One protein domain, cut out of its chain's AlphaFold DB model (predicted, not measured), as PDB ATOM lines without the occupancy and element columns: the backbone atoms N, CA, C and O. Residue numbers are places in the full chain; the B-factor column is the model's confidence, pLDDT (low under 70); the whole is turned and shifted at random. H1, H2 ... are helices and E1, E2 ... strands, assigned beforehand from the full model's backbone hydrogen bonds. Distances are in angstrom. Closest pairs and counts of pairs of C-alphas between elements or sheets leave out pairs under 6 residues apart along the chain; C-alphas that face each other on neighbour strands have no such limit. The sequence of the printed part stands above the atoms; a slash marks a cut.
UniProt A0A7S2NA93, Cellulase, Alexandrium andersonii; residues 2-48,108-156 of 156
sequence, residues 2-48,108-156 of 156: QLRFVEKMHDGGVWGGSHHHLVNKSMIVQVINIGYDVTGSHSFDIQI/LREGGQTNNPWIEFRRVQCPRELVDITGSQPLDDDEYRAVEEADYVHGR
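This is residues 2 to 48 and 108 to 156 of the 156 residues of the protein "Cellulase" of Alexandrium andersonii (UniProt A0A7S2NA93). With little regular structure, long loops spread round a small three-stranded sheet, and two short helices, H1 and H2, lie off it. The 96 printed residues, under half in named elements, hold E1, E2, E3, H1, H2 along the chain; the class is mixed, the sheet antiparallel, E2 - E1 - E3. It is only just compact, close to loose: radius of gyration of the C-alphas 14.8 A, spans 42 by 34 by 22 A.

Find C-alpha 2 at (-1.118, 155.845, 387.545); there E1, residues 2 to 5, begins, 9.8 A long. Next come E2, residues 26 to 28, 6.6 A; E3, 119 to 122, 10.1 A; H1, 128 to 134, 9.8 A; H2, 149 to 153, 6.8 A, ending at (1.316, 167.760, 394.677).

Antiparallel E1 and E3 have N 4 and O 120 within hydrogen-bond range, 2.8 A; hairpin E1 and E2, N 3 and O 27, 2.8 A. H2's O i to N i+4 pair is within range, as are 2 of 3 in H1. Neither helix is on the sheet.

Residues 49 to 107 are cut out; C-alphas 48 and 108 stand 14.1 A apart. Links E1 to E2 and H1 to H2 are long. Look for pLDDT under 70 at residues 13 to 14, 37, 39 to 40 and 152 to 156.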
ATOM      1  N   GLN A   2      -1.411 154.417 387.670       96.38
ATOM      2  CA  GLN A   2      -1.118 155.845 387.545       96.38
ATOM      3  C   GLN A   2      -0.057 156.014 386.462       96.38
ATOM      4  O   GLN A   2       1.000 155.399 386.566       96.38
ATOM      5  N   LEU A   3      -0.339 156.834 385.455       95.81
ATOM      6  CA  LEU A   3       0.590 157.229 384.401       95.81
ATOM      7  C   LEU A   3       1.012 158.675 384.648       95.81
ATOM      8  O   LEU A   3       0.157 159.557 384.635       95.81
ATOM      9  N   ARG A   4       2.301 158.928 384.867       95.12
ATOM     10  CA  ARG A   4       2.875 160.268 385.016       95.12
ATOM     11  C   ARG A   4       3.570 160.663 383.721       95.12
ATOM     12  O   ARG A   4       4.492 159.982 383.280       95.12
ATOM     13  N   PHE A   5       3.132 161.763 383.122       94.81
ATOM     14  CA  PHE A   5       3.690 162.271 381.871       94.81
ATOM     15  C   PHE A   5       5.052 162.926 382.094       94.81
ATOM     16  O   PHE A   5       5.215 163.725 383.018       94.81
ATOM     17  N   VAL A   6       6.020 162.613 381.230       93.88
ATOM     18  CA  VAL A   6       7.383 163.159 381.313       93.88
ATOM     19  C   VAL A   6       7.763 163.932 380.050       93.88
ATOM     20  O   VAL A   6       7.143 163.793 378.993       93.88
ATOM     21  N   GLU A   7       8.798 164.760 380.165       92.56
ATOM     22  CA  GLU A   7       9.333 165.575 379.064       92.56
ATOM     23  C   GLU A   7      10.197 164.781 378.072       92.56
ATOM     24  O   GLU A   7      10.516 165.275 376.993       92.56
ATOM     25  N   LYS A   8      10.567 163.539 378.416       91.25
ATOM     26  CA  LYS A   8      11.433 162.693 377.591       91.25
ATOM     27  C   LYS A   8      10.858 162.524 376.177       91.25
ATOM     28  O   LYS A   8       9.724 162.081 376.005       91.25
ATOM     29  N   MET A   9      11.679 162.825 375.174       88.75
ATOM     30  CA  MET A   9      11.396 162.601 373.752       88.75
ATOM     31  C   MET A   9      11.868 161.204 373.318       88.75
ATOM     32  O   MET A   9      12.707 160.596 373.986       88.75
ATOM     33  N   HIS A  10      11.353 160.693 372.197       84.94
ATOM     34  CA  HIS A  10      11.933 159.506 371.554       84.94
ATOM     35  C   HIS A  10      13.259 159.842 370.869       84.94
ATOM     36  O   HIS A  10      13.544 161.008 370.568       84.94
ATOM     37  N   ASP A  11      14.064 158.813 370.611       79.50
ATOM     38  CA  ASP A  11      15.353 158.958 369.937       79.50
ATOM     39  C   ASP A  11      15.182 159.685 368.591       79.50
ATOM     40  O   ASP A  11      14.278 159.398 367.803       79.50
ATOM     41  N   GLY A  12      16.034 160.684 368.351       73.81
ATOM     42  CA  GLY A  12      15.940 161.584 367.197       73.81
ATOM     43  C   GLY A  12      15.135 162.867 367.439       73.81
ATOM     44  O   GLY A  12      15.208 163.772 366.616       73.81
ATOM     45  N   GLY A  13      14.411 162.994 368.559       67.12
ATOM     46  CA  GLY A  13      13.834 164.265 369.027       67.12
ATOM     47  C   GLY A  13      12.689 164.841 368.183       67.12
ATOM     48  O   GLY A  13      12.264 165.965 368.430       67.12
ATOM     49  N   VAL A  14      12.185 164.098 367.193       67.50
ATOM     50  CA  VAL A  14      11.142 164.579 366.265       67.50
ATOM     51  C   VAL A  14       9.721 164.279 366.772       67.50
ATOM     52  O   VAL A  14       8.758 164.888 366.318       67.50
ATOM     53  N   TRP A  15       9.569 163.338 367.708       73.75
ATOM     54  CA  TRP A  15       8.275 162.893 368.238       73.75
ATOM     55  C   TRP A  15       8.423 162.341 369.667       73.75
ATOM     56  O   TRP A  15       9.535 162.098 370.144       73.75
ATOM     57  N   GLY A  16       7.306 162.167 370.374       76.75
ATOM     58  CA  GLY A  16       7.303 161.922 371.816       76.75
ATOM     59  C   GLY A  16       7.309 163.213 372.632       76.75
ATOM     60  O   GLY A  16       6.953 164.278 372.125       76.75
ATOM     61  N   GLY A  17       7.676 163.088 373.911       85.50
ATOM     62  CA  GLY A  17       7.582 164.166 374.895       85.50
ATOM     63  C   GLY A  17       6.145 164.563 375.201       85.50
ATOM     64  O   GLY A  17       5.231 164.385 374.397       85.50
ATOM     65  N   SER A  18       5.935 165.103 376.390       93.44
ATOM     66  CA  SER A  18       4.645 165.669 376.773       93.44
ATOM     67  C   SER A  18       4.701 167.183 376.638       93.44
ATOM     68  O   SER A  18       5.702 167.800 376.998       93.44
ATOM     69  N   HIS A  19       3.615 167.786 376.161       94.25
ATOM     70  CA  HIS A  19       3.419 169.233 376.213       94.25
ATOM     71  C   HIS A  19       3.713 169.761 377.624       94.25
ATOM     72  O   HIS A  19       3.370 169.098 378.602       94.25
ATOM     73  N   HIS A  20       4.290 170.956 377.761       92.38
ATOM     74  CA  HIS A  20       4.756 171.467 379.060       92.38
ATOM     75  C   HIS A  20       3.638 171.545 380.124       92.38
ATOM     76  O   HIS A  20       3.861 171.250 381.292       92.38
ATOM     77  N   HIS A  21       2.400 171.861 379.721       92.69
ATOM     78  CA  HIS A  21       1.219 171.783 380.600       92.69
ATOM     79  C   HIS A  21       0.822 170.365 381.036       92.69
ATOM     80  O   HIS A  21       0.044 170.233 381.976       92.69
ATOM     81  N   LEU A  22       1.299 169.322 380.361       94.31
ATOM     82  CA  LEU A  22       1.020 167.925 380.679       94.31
ATOM     83  C   LEU A  22       2.148 167.272 381.489       94.31
ATOM     84  O   LEU A  22       1.865 166.370 382.271       94.31
ATOM     85  N   VAL A  23       3.397 167.730 381.356       93.81
ATOM     86  CA  VAL A  23       4.533 167.225 382.149       93.81
ATOM     87  C   VAL A  23       4.199 167.256 383.648       93.81
ATOM     88  O   VAL A  23       3.631 168.223 384.155       93.81
ATOM     89  N   ASN A  24       4.524 166.168 384.349       92.69
ATOM     90  CA  ASN A  24       4.222 165.903 385.761       92.69
ATOM     91  C   ASN A  24       2.738 165.744 386.118       92.69
ATOM     92  O   ASN A  24       2.430 165.336 387.241       92.69
ATOM     93  N   LYS A  25       1.800 165.970 385.189       94.19
ATOM     94  CA  LYS A  25       0.416 165.542 385.407       94.19
ATOM     95  C   LYS A  25       0.342 164.022 385.395       94.19
ATOM     96  O   LYS A  25       1.121 163.333 384.734       94.19
ATOM     97  N   SER A  26      -0.633 163.514 386.137       94.69
ATOM     98  CA  SER A  26      -0.938 162.093 386.190       94.69
ATOM     99  C   SER A  26      -2.309 161.800 385.594       94.69
ATOM    100  O   SER A  26      -3.235 162.599 385.731       94.69
ATOM    101  N   MET A  27      -2.433 160.634 384.970       96.19
ATOM    102  CA  MET A  27      -3.686 160.038 384.523       96.19
ATOM    103  C   MET A  27      -3.829 158.663 385.170       96.19
ATOM    104  O   MET A  27      -2.916 157.844 385.088       96.19
ATOM    105  N   ILE A  28      -4.966 158.397 385.811       96.81
ATOM    106  CA  ILE A  28      -5.277 157.057 386.316       96.81
ATOM    107  C   ILE A  28      -6.035 156.301 385.232       96.81
ATOM    108  O   ILE A  28      -7.031 156.794 384.708       96.81
ATOM    109  N   VAL A  29      -5.550 155.111 384.888       97.62
ATOM    110  CA  VAL A  29      -6.136 154.249 383.857       97.62
ATOM    111  C   VAL A  29      -6.448 152.865 384.407       97.62
ATOM    112  O   VAL A  29      -5.693 152.319 385.220       97.62
ATOM    113  N   GLN A  30      -7.527 152.272 383.910       98.19
ATOM    114  CA  GLN A  30      -7.840 150.859 384.079       98.19
ATOM    115  C   GLN A  30      -7.551 150.139 382.760       98.19
ATOM    116  O   GLN A  30      -7.964 150.593 381.694       98.19
ATOM    117  N   VAL A  31      -6.816 149.030 382.826       97.19
ATOM    118  CA  VAL A  31      -6.528 148.206 381.646       97.19
ATOM    119  C   VAL A  31      -7.742 147.321 381.388       97.19
ATOM    120  O   VAL A  31      -8.070 146.483 382.219       97.19
ATOM    121  N   ILE A  32      -8.409 147.528 380.250       96.75
ATOM    122  CA  ILE A  32      -9.618 146.778 379.862       96.75
ATOM    123  C   ILE A  32      -9.444 145.965 378.574       96.75
ATOM    124  O   ILE A  32     -10.374 145.300 378.130       96.75
ATOM    125  N   ASN A  33      -8.268 146.039 377.954       95.38
ATOM    126  CA  ASN A  33      -7.919 145.287 376.759       95.38
ATOM    127  C   ASN A  33      -6.396 145.095 376.689       95.38
ATOM    128  O   ASN A  33      -5.651 145.796 377.378       95.38
ATOM    129  N   ILE A  34      -5.948 144.175 375.837       91.94
ATOM    130  CA  ILE A  34      -4.537 143.952 375.512       91.94
ATOM    131  C   ILE A  34      -4.281 144.240 374.027       91.94
ATOM    132  O   ILE A  34      -5.122 143.949 373.177       91.94
ATOM    133  N   GLY A  35      -3.123 144.830 373.733       84.88
ATOM    134  CA  GLY A  35      -2.604 145.054 372.381       84.88
ATOM    135  C   GLY A  35      -1.376 144.181 372.116       84.88
ATOM    136  O   GLY A  35      -0.762 143.672 373.054       84.88
ATOM    137  N   TYR A  36      -1.021 143.993 370.842       77.94
ATOM    138  CA  TYR A  36       0.085 143.109 370.426       77.94
ATOM    139  C   TYR A  36       1.046 143.750 369.411       77.94
ATOM    140  O   TYR A  36       2.010 143.115 368.994       77.94
ATOM    141  N   ASP A  37       0.770 144.972 368.966       69.44
ATOM    142  CA  ASP A  37       1.352 145.586 367.770       69.44
ATOM    143  C   ASP A  37       2.441 146.630 368.054       69.44
ATOM    144  O   ASP A  37       3.118 147.075 367.127       69.44
ATOM    145  N   VAL A  38       2.662 146.988 369.321       70.88
ATOM    146  CA  VAL A  38       3.702 147.942 369.726       70.88
ATOM    147  C   VAL A  38       4.888 147.208 370.347       70.88
ATOM    148  O   VAL A  38       4.739 146.421 371.281       70.88
ATOM    149  N   THR A  39       6.090 147.488 369.842       67.00
ATOM    150  CA  THR A  39       7.349 146.962 370.377       67.00
ATOM    151  C   THR A  39       7.894 147.875 371.482       67.00
ATOM    152  O   THR A  39       7.976 149.091 371.332       67.00
ATOM    153  N   GLY A  40       8.267 147.294 372.622       65.69
ATOM    154  CA  GLY A  40       8.796 148.002 373.791       65.69
ATOM    155  C   GLY A  40       8.750 147.111 375.032       65.69
ATOM    156  O   GLY A  40       8.106 146.067 375.012       65.69
ATOM    157  N   SER A  41       9.432 147.493 376.118       77.88
ATOM    158  CA  SER A  41       9.331 146.735 377.378       77.88
ATOM    159  C   SER A  41       7.925 146.827 377.973       77.88
ATOM    160  O   SER A  41       7.407 145.831 378.469       77.88
ATOM    161  N   HIS A  42       7.304 148.008 377.882       87.25
ATOM    162  CA  HIS A  42       5.941 148.286 378.330       87.25
ATOM    163  C   HIS A  42       5.315 149.368 377.440       87.25
ATOM    164  O   HIS A  42       5.989 150.340 377.093       87.25
ATOM    165  N   SER A  43       4.034 149.229 377.110       91.00
ATOM    166  CA  SER A  43       3.252 150.219 376.365       91.00
ATOM    167  C   SER A  43       1.827 150.301 376.914       91.00
ATOM    168  O   SER A  43       1.313 149.349 377.501       91.00
ATOM    169  N   PHE A  44       1.199 151.464 376.739       94.75
ATOM    170  CA  PHE A  44      -0.204 151.694 377.067       94.75
ATOM    171  C   PHE A  44      -0.889 152.358 375.877       94.75
ATOM    172  O   PHE A  44      -0.602 153.515 375.570       94.75
ATOM    173  N   ASP A  45      -1.838 151.654 375.267       94.94
ATOM    174  CA  ASP A  45      -2.739 152.247 374.284       94.94
ATOM    175  C   ASP A  45      -3.928 152.876 375.009       94.94
ATOM    176  O   ASP A  45      -4.809 152.197 375.546       94.94
ATOM    177  N   ILE A  46      -3.938 154.207 375.066       96.31
ATOM    178  CA  ILE A  46      -5.005 154.960 375.722       96.31
ATOM    179  C   ILE A  46      -6.204 155.030 374.771       96.31
ATOM    180  O   ILE A  46      -6.108 155.584 373.676       96.31
ATOM    181  N   GLN A  47      -7.352 154.503 375.199       96.94
ATOM    182  CA  GLN A  47      -8.580 154.531 374.403       96.94
ATOM    183  C   GLN A  47      -9.154 155.944 374.306       96.94
ATOM    184  O   GLN A  47      -9.720 156.479 375.258       96.94
ATOM    185  N   ILE A  48      -9.013 156.544 373.124       98.31
ATOM    186  CA  ILE A  48      -9.451 157.906 372.830       98.31
ATOM    187  C   ILE A  48     -10.268 157.875 371.529       98.31
ATOM    188  O   ILE A  48      -9.714 157.565 370.472       98.31
ATOM    189  N   LEU A 108      -0.627 166.791 369.629       90.69
ATOM    190  CA  LEU A 108      -0.098 167.536 368.471       90.69
ATOM    191  C   LEU A 108       0.002 169.059 368.640       90.69
ATOM    192  O   LEU A 108       0.129 169.795 367.657       90.69
ATOM    193  N   ARG A 109      -0.020 169.566 369.873       85.94
ATOM    194  CA  ARG A 109       0.286 170.979 370.129       85.94
ATOM    195  C   ARG A 109       1.793 171.243 370.029       85.94
ATOM    196  O   ARG A 109       2.584 170.309 369.971       85.94
ATOM    197  N   GLU A 110       2.166 172.523 369.957       83.56
ATOM    198  CA  GLU A 110       3.561 173.003 370.043       83.56
ATOM    199  C   GLU A 110       4.560 172.203 369.183       83.56
ATOM    200  O   GLU A 110       5.591 171.741 369.658       83.56
ATOM    201  N   GLY A 111       4.245 172.016 367.896       78.56
ATOM    202  CA  GLY A 111       5.146 171.333 366.958       78.56
ATOM    203  C   GLY A 111       5.037 169.805 366.943       78.56
ATOM    204  O   GLY A 111       5.946 169.146 366.453       78.56
ATOM    205  N   GLY A 112       3.929 169.239 367.434       80.25
ATOM    206  CA  GLY A 112       3.674 167.793 367.391       80.25
ATOM    207  C   GLY A 112       3.927 167.066 368.713       80.25
ATOM    208  O   GLY A 112       3.947 165.835 368.734       80.25
ATOM    209  N   GLN A 113       4.095 167.808 369.812       86.00
ATOM    210  CA  GLN A 113       4.279 167.248 371.149       86.00
ATOM    211  C   GLN A 113       3.069 166.428 371.612       86.00
ATOM    212  O   GLN A 113       1.946 166.548 371.105       86.00
ATOM    213  N   THR A 114       3.320 165.566 372.595       91.75
ATOM    214  CA  THR A 114       2.363 164.591 373.130       91.75
ATOM    215  C   THR A 114       1.889 163.567 372.095       91.75
ATOM    216  O   THR A 114       0.876 162.899 372.287       91.75
ATOM    217  N   ASN A 115       2.614 163.395 370.988       91.44
ATOM    218  CA  ASN A 115       2.409 162.266 370.091       91.44
ATOM    219  C   ASN A 115       3.219 161.063 370.591       91.44
ATOM    220  O   ASN A 115       4.441 161.056 370.464       91.44
ATOM    221  N   ASN A 116       2.535 160.072 371.169       91.62
ATOM    222  CA  ASN A 116       3.128 158.916 371.856       91.62
ATOM    223  C   ASN A 116       4.116 159.330 372.970       91.62
ATOM    224  O   ASN A 116       5.306 159.010 372.885       91.62
ATOM    225  N   PRO A 117       3.654 160.079 373.996       93.44
ATOM    226  CA  PRO A 117       4.519 160.588 375.057       93.44
ATOM    227  C   PRO A 117       5.108 159.451 375.901       93.44
ATOM    228  O   PRO A 117       4.457 158.432 376.132       93.44
ATOM    229  N   TRP A 118       6.314 159.660 376.432       92.00
ATOM    230  CA  TRP A 118       6.834 158.811 377.499       92.00
ATOM    231  C   TRP A 118       6.046 159.035 378.791       92.00
ATOM    232  O   TRP A 118       5.642 160.159 379.113       92.00
ATOM    233  N   ILE A 119       5.886 157.955 379.550       93.31
ATOM    234  CA  ILE A 119       5.311 157.981 380.887       93.31
ATOM    235  C   ILE A 119       6.196 157.210 381.861       93.31
ATOM    236  O   ILE A 119       6.929 156.297 381.482       93.31
ATOM    237  N   GLU A 120       6.086 157.565 383.130       94.06
ATOM    238  CA  GLU A 120       6.384 156.661 384.234       94.06
ATOM    239  C   GLU A 120       5.074 156.091 384.760       94.06
ATOM    240  O   GLU A 120       4.044 156.771 384.729       94.06
ATOM    241  N   PHE A 121       5.079 154.855 385.249       95.31
ATOM    242  CA  PHE A 121       3.857 154.246 385.753       95.31
ATOM    243  C   PHE A 121       4.074 153.406 386.999       95.31
ATOM    244  O   PHE A 121       5.128 152.811 387.209       95.31
ATOM    245  N   ARG A 122       3.011 153.318 387.799       95.06
ATOM    246  CA  ARG A 122       2.883 152.357 388.895       95.06
ATOM    247  C   ARG A 122       1.472 151.787 388.943       95.06
ATOM    248  O   ARG A 122       0.503 152.448 388.544       95.06
ATOM    249  N   ARG A 123       1.335 150.555 389.432       96.81
ATOM    250  CA  ARG A 123       0.022 149.996 389.765       96.81
ATOM    251  C   ARG A 123      -0.495 150.662 391.043       96.81
ATOM    252  O   ARG A 123       0.282 150.983 391.937       96.81
ATOM    253  N   VAL A 124      -1.791 150.935 391.063       97.25
ATOM    254  CA  VAL A 124      -2.524 151.627 392.132       97.25
ATOM    255  C   VAL A 124      -3.897 150.982 392.226       97.25
ATOM    256  O   VAL A 124      -4.342 150.411 391.221       97.25
ATOM    257  N   GLN A 125      -4.551 151.107 393.377       97.75
ATOM    258  CA  GLN A 125      -5.939 150.681 393.540       97.75
ATOM    259  C   GLN A 125      -6.837 151.401 392.530       97.75
ATOM    260  O   GLN A 125      -6.647 152.597 392.266       97.75
ATOM    261  N   CYS A 126      -7.801 150.691 391.948       97.69
ATOM    262  CA  CYS A 126      -8.724 151.281 390.992       97.69
ATOM    263  C   CYS A 126      -9.675 152.259 391.706       97.69
ATOM    264  O   CYS A 126     -10.383 151.865 392.636       97.69
ATOM    265  N   PRO A 127      -9.743 153.533 391.276       96.44
ATOM    266  CA  PRO A 127     -10.730 154.466 391.804       96.44
ATOM    267  C   PRO A 127     -12.146 154.011 391.421       96.44
ATOM    268  O   PRO A 127     -12.351 153.416 390.353       96.44
ATOM    269  N   ARG A 128     -13.132 154.308 392.277       96.19
ATOM    270  CA  ARG A 128     -14.534 153.907 392.056       96.19
ATOM    271  C   ARG A 128     -15.081 154.455 390.748       96.19
ATOM    272  O   ARG A 128     -15.788 153.742 390.053       96.19
ATOM    273  N   GLU A 129     -14.653 155.645 390.347       96.69
ATOM    274  CA  GLU A 129     -15.016 156.284 389.087       96.69
ATOM    275  C   GLU A 129     -14.687 155.426 387.858       96.69
ATOM    276  O   GLU A 129     -15.382 155.532 386.854       96.69
ATOM    277  N   LEU A 130     -13.656 154.571 387.910       97.81
ATOM    278  CA  LEU A 130     -13.340 153.641 386.819       97.81
ATOM    279  C   LEU A 130     -14.069 152.304 386.979       97.81
ATOM    280  O   LEU A 130     -14.648 151.808 386.013       97.81
ATOM    281  N   VAL A 131     -14.091 151.748 388.194       97.94
ATOM    282  CA  VAL A 131     -14.759 150.466 388.482       97.94
ATOM    283  C   VAL A 131     -16.262 150.547 388.214       97.94
ATOM    284  O   VAL A 131     -16.830 149.621 387.642       97.94
ATOM    285  N   ASP A 132     -16.909 151.657 388.564       98.31
ATOM    286  CA  ASP A 132     -18.345 151.862 388.357       98.31
ATOM    287  C   ASP A 132     -18.704 151.986 386.866       98.31
ATOM    288  O   ASP A 132     -19.812 151.631 386.470       98.31
ATOM    289  N   ILE A 133     -17.767 152.441 386.024       97.81
ATOM    290  CA  ILE A 133     -17.951 152.509 384.565       97.81
ATOM    291  C   ILE A 133     -17.775 151.130 383.924       97.81
ATOM    292  O   ILE A 133     -18.543 150.759 383.039       97.81
ATOM    293  N   THR A 134     -16.748 150.379 384.325       97.94
ATOM    294  CA  THR A 134     -16.382 149.116 383.661       97.94
ATOM    295  C   THR A 134     -17.067 147.893 384.260       97.94
ATOM    296  O   THR A 134     -17.130 146.850 383.611       97.94
ATOM    297  N   GLY A 135     -17.546 147.992 385.501       98.00
ATOM    298  CA  GLY A 135     -18.055 146.865 386.280       98.00
ATOM    299  C   GLY A 135     -16.978 145.842 386.655       98.00
ATOM    300  O   GLY A 135     -17.312 144.736 387.074       98.00
ATOM    301  N   SER A 136     -15.694 146.173 386.483       97.62
ATOM    302  CA  SER A 136     -14.580 145.254 386.702       97.62
ATOM    303  C   SER A 136     -13.683 145.758 387.825       97.62
ATOM    304  O   SER A 136     -13.192 146.885 387.774       97.62
ATOM    305  N   GLN A 137     -13.443 144.911 388.826       97.38
ATOM    306  CA  GLN A 137     -12.457 145.149 389.876       97.38
ATOM    307  C   GLN A 137     -11.531 143.928 389.976       97.38
ATOM    308  O   GLN A 137     -12.036 142.810 390.114       97.38
ATOM    309  N   PRO A 138     -10.199 144.104 389.880       95.94
ATOM    310  CA  PRO A 138      -9.255 143.017 390.124       95.94
ATOM    311  C   PRO A 138      -9.414 142.443 391.536       95.94
ATOM    312  O   PRO A 138      -9.696 143.174 392.481       95.94
ATOM    313  N   LEU A 139      -9.211 141.133 391.688       97.81
ATOM    314  CA  LEU A 139      -9.330 140.469 392.994       97.81
ATOM    315  C   LEU A 139      -8.220 140.869 393.977       97.81
ATOM    316  O   LEU A 139      -8.403 140.713 395.173       97.81
ATOM    317  N   ASP A 140      -7.098 141.367 393.458       97.69
ATOM    318  CA  ASP A 140      -5.917 141.839 394.187       97.69
ATOM    319  C   ASP A 140      -5.840 143.379 394.226       97.69
ATOM    320  O   ASP A 140      -4.771 143.951 394.425       97.69
ATOM    321  N   ASP A 141      -6.936 144.089 393.941       97.62
ATOM    322  CA  ASP A 141      -6.934 145.556 393.836       97.62
ATOM    323  C   ASP A 141      -6.601 146.247 395.171       97.62
ATOM    324  O   ASP A 141      -5.966 147.301 395.179       97.62
ATOM    325  N   ASP A 142      -6.981 145.632 396.292       96.38
ATOM    326  CA  ASP A 142      -6.721 146.101 397.658       96.38
ATOM    327  C   ASP A 142      -5.277 145.871 398.139       96.38
ATOM    328  O   ASP A 142      -4.861 146.471 399.129       96.38
ATOM    329  N   GLU A 143      -4.479 145.086 397.410       97.75
ATOM    330  CA  GLU A 143      -3.037 144.952 397.657       97.75
ATOM    331  C   GLU A 143      -2.250 146.211 397.246       97.75
ATOM    332  O   GLU A 143      -1.083 146.381 397.617       97.75
ATOM    333  N   TYR A 144      -2.868 147.118 396.481       96.75
ATOM    334  CA  TYR A 144      -2.244 148.342 395.984       96.75
ATOM    335  C   TYR A 144      -2.794 149.570 396.705       96.75
ATOM    336  O   TYR A 144      -3.969 149.660 397.035       96.75
ATOM    337  N   ARG A 145      -1.945 150.581 396.912       94.25
ATOM    338  CA  ARG A 145      -2.378 151.854 397.508       94.25
ATOM    339  C   ARG A 145      -3.219 152.658 396.509       94.25
ATOM    340  O   ARG A 145      -2.842 152.770 395.336       94.25
ATOM    341  N   ALA A 146      -4.308 153.262 396.982       92.94
ATOM    342  CA  ALA A 146      -5.038 154.300 396.255       92.94
ATOM    343  C   ALA A 146      -4.156 155.533 395.982       92.94
ATOM    344  O   ALA A 146      -3.163 155.772 396.668       92.94
ATOM    345  N   VAL A 147      -4.515 156.319 394.966       88.56
ATOM    346  CA  VAL A 147      -3.852 157.606 394.717       88.56
ATOM    347  C   VAL A 147      -4.511 158.673 395.572       88.56
ATOM    348  O   VAL A 147      -5.725 158.856 395.510       88.56
ATOM    349  N   GLU A 148      -3.707 159.386 396.348       85.12
ATOM    350  CA  GLU A 148      -4.169 160.477 397.207       85.12
ATOM    351  C   GLU A 148      -3.839 161.840 396.587       85.12
ATOM    352  O   GLU A 148      -2.947 161.952 395.749       85.12
ATOM    353  N   GLU A 149      -4.514 162.911 397.017       75.94
ATOM    354  CA  GLU A 149      -4.235 164.274 396.530       75.94
ATOM    355  C   GLU A 149      -2.753 164.659 396.675       75.94
ATOM    356  O   GLU A 149      -2.168 165.275 395.781       75.94
ATOM    357  N   ALA A 150      -2.118 164.225 397.766       75.00
ATOM    358  CA  ALA A 150      -0.699 164.444 398.027       75.00
ATOM    359  C   ALA A 150       0.214 163.851 396.935       75.00
ATOM    360  O   ALA A 150       1.249 164.446 396.620       75.00
ATOM    361  N   ASP A 151      -0.188 162.743 396.304       74.31
ATOM    362  CA  ASP A 151       0.571 162.105 395.222       74.31
ATOM    363  C   ASP A 151       0.602 162.974 393.949       74.31
ATOM    364  O   ASP A 151       1.492 162.813 393.112       74.31
ATOM    365  N   TYR A 152      -0.333 163.921 393.794       67.19
ATOM    366  CA  TYR A 152      -0.348 164.878 392.682       67.19
ATOM    367  C   TYR A 152       0.468 166.149 392.971       67.19
ATOM    368  O   TYR A 152       0.936 166.800 392.038       67.19
ATOM    369  N   VAL A 153       0.643 166.516 394.246       59.00
ATOM    370  CA  VAL A 153       1.316 167.760 394.677       59.00
ATOM    371  C   VAL A 153       2.825 167.568 394.858       59.00
ATOM    372  O   VAL A 153       3.608 168.494 394.629       59.00
ATOM    373  N   HIS A 154       3.248 166.363 395.247       53.12
ATOM    374  CA  HIS A 154       4.646 166.038 395.538       53.12
ATOM    375  C   HIS A 154       5.402 165.370 394.384       53.12
ATOM    376  O   HIS A 154       6.534 164.948 394.583       53.12
ATOM    377  N   GLY A 155       4.837 165.334 393.172       49.09
ATOM    378  CA  GLY A 155       5.542 164.939 391.944       49.09
ATOM    379  C   GLY A 155       6.578 165.971 391.471       49.09
ATOM    380  O   GLY A 155       6.527 166.389 390.313       49.09
ATOM    381  N   ARG A 156       7.454 166.417 392.380       38.88
ATOM    382  CA  ARG A 156       8.662 167.206 392.118       38.88
ATOM    383  C   ARG A 156       9.892 166.320 392.207       38.88
ATOM    384  O   ARG A 156       9.989 165.576 393.204       38.88
TER     385      ARG A 156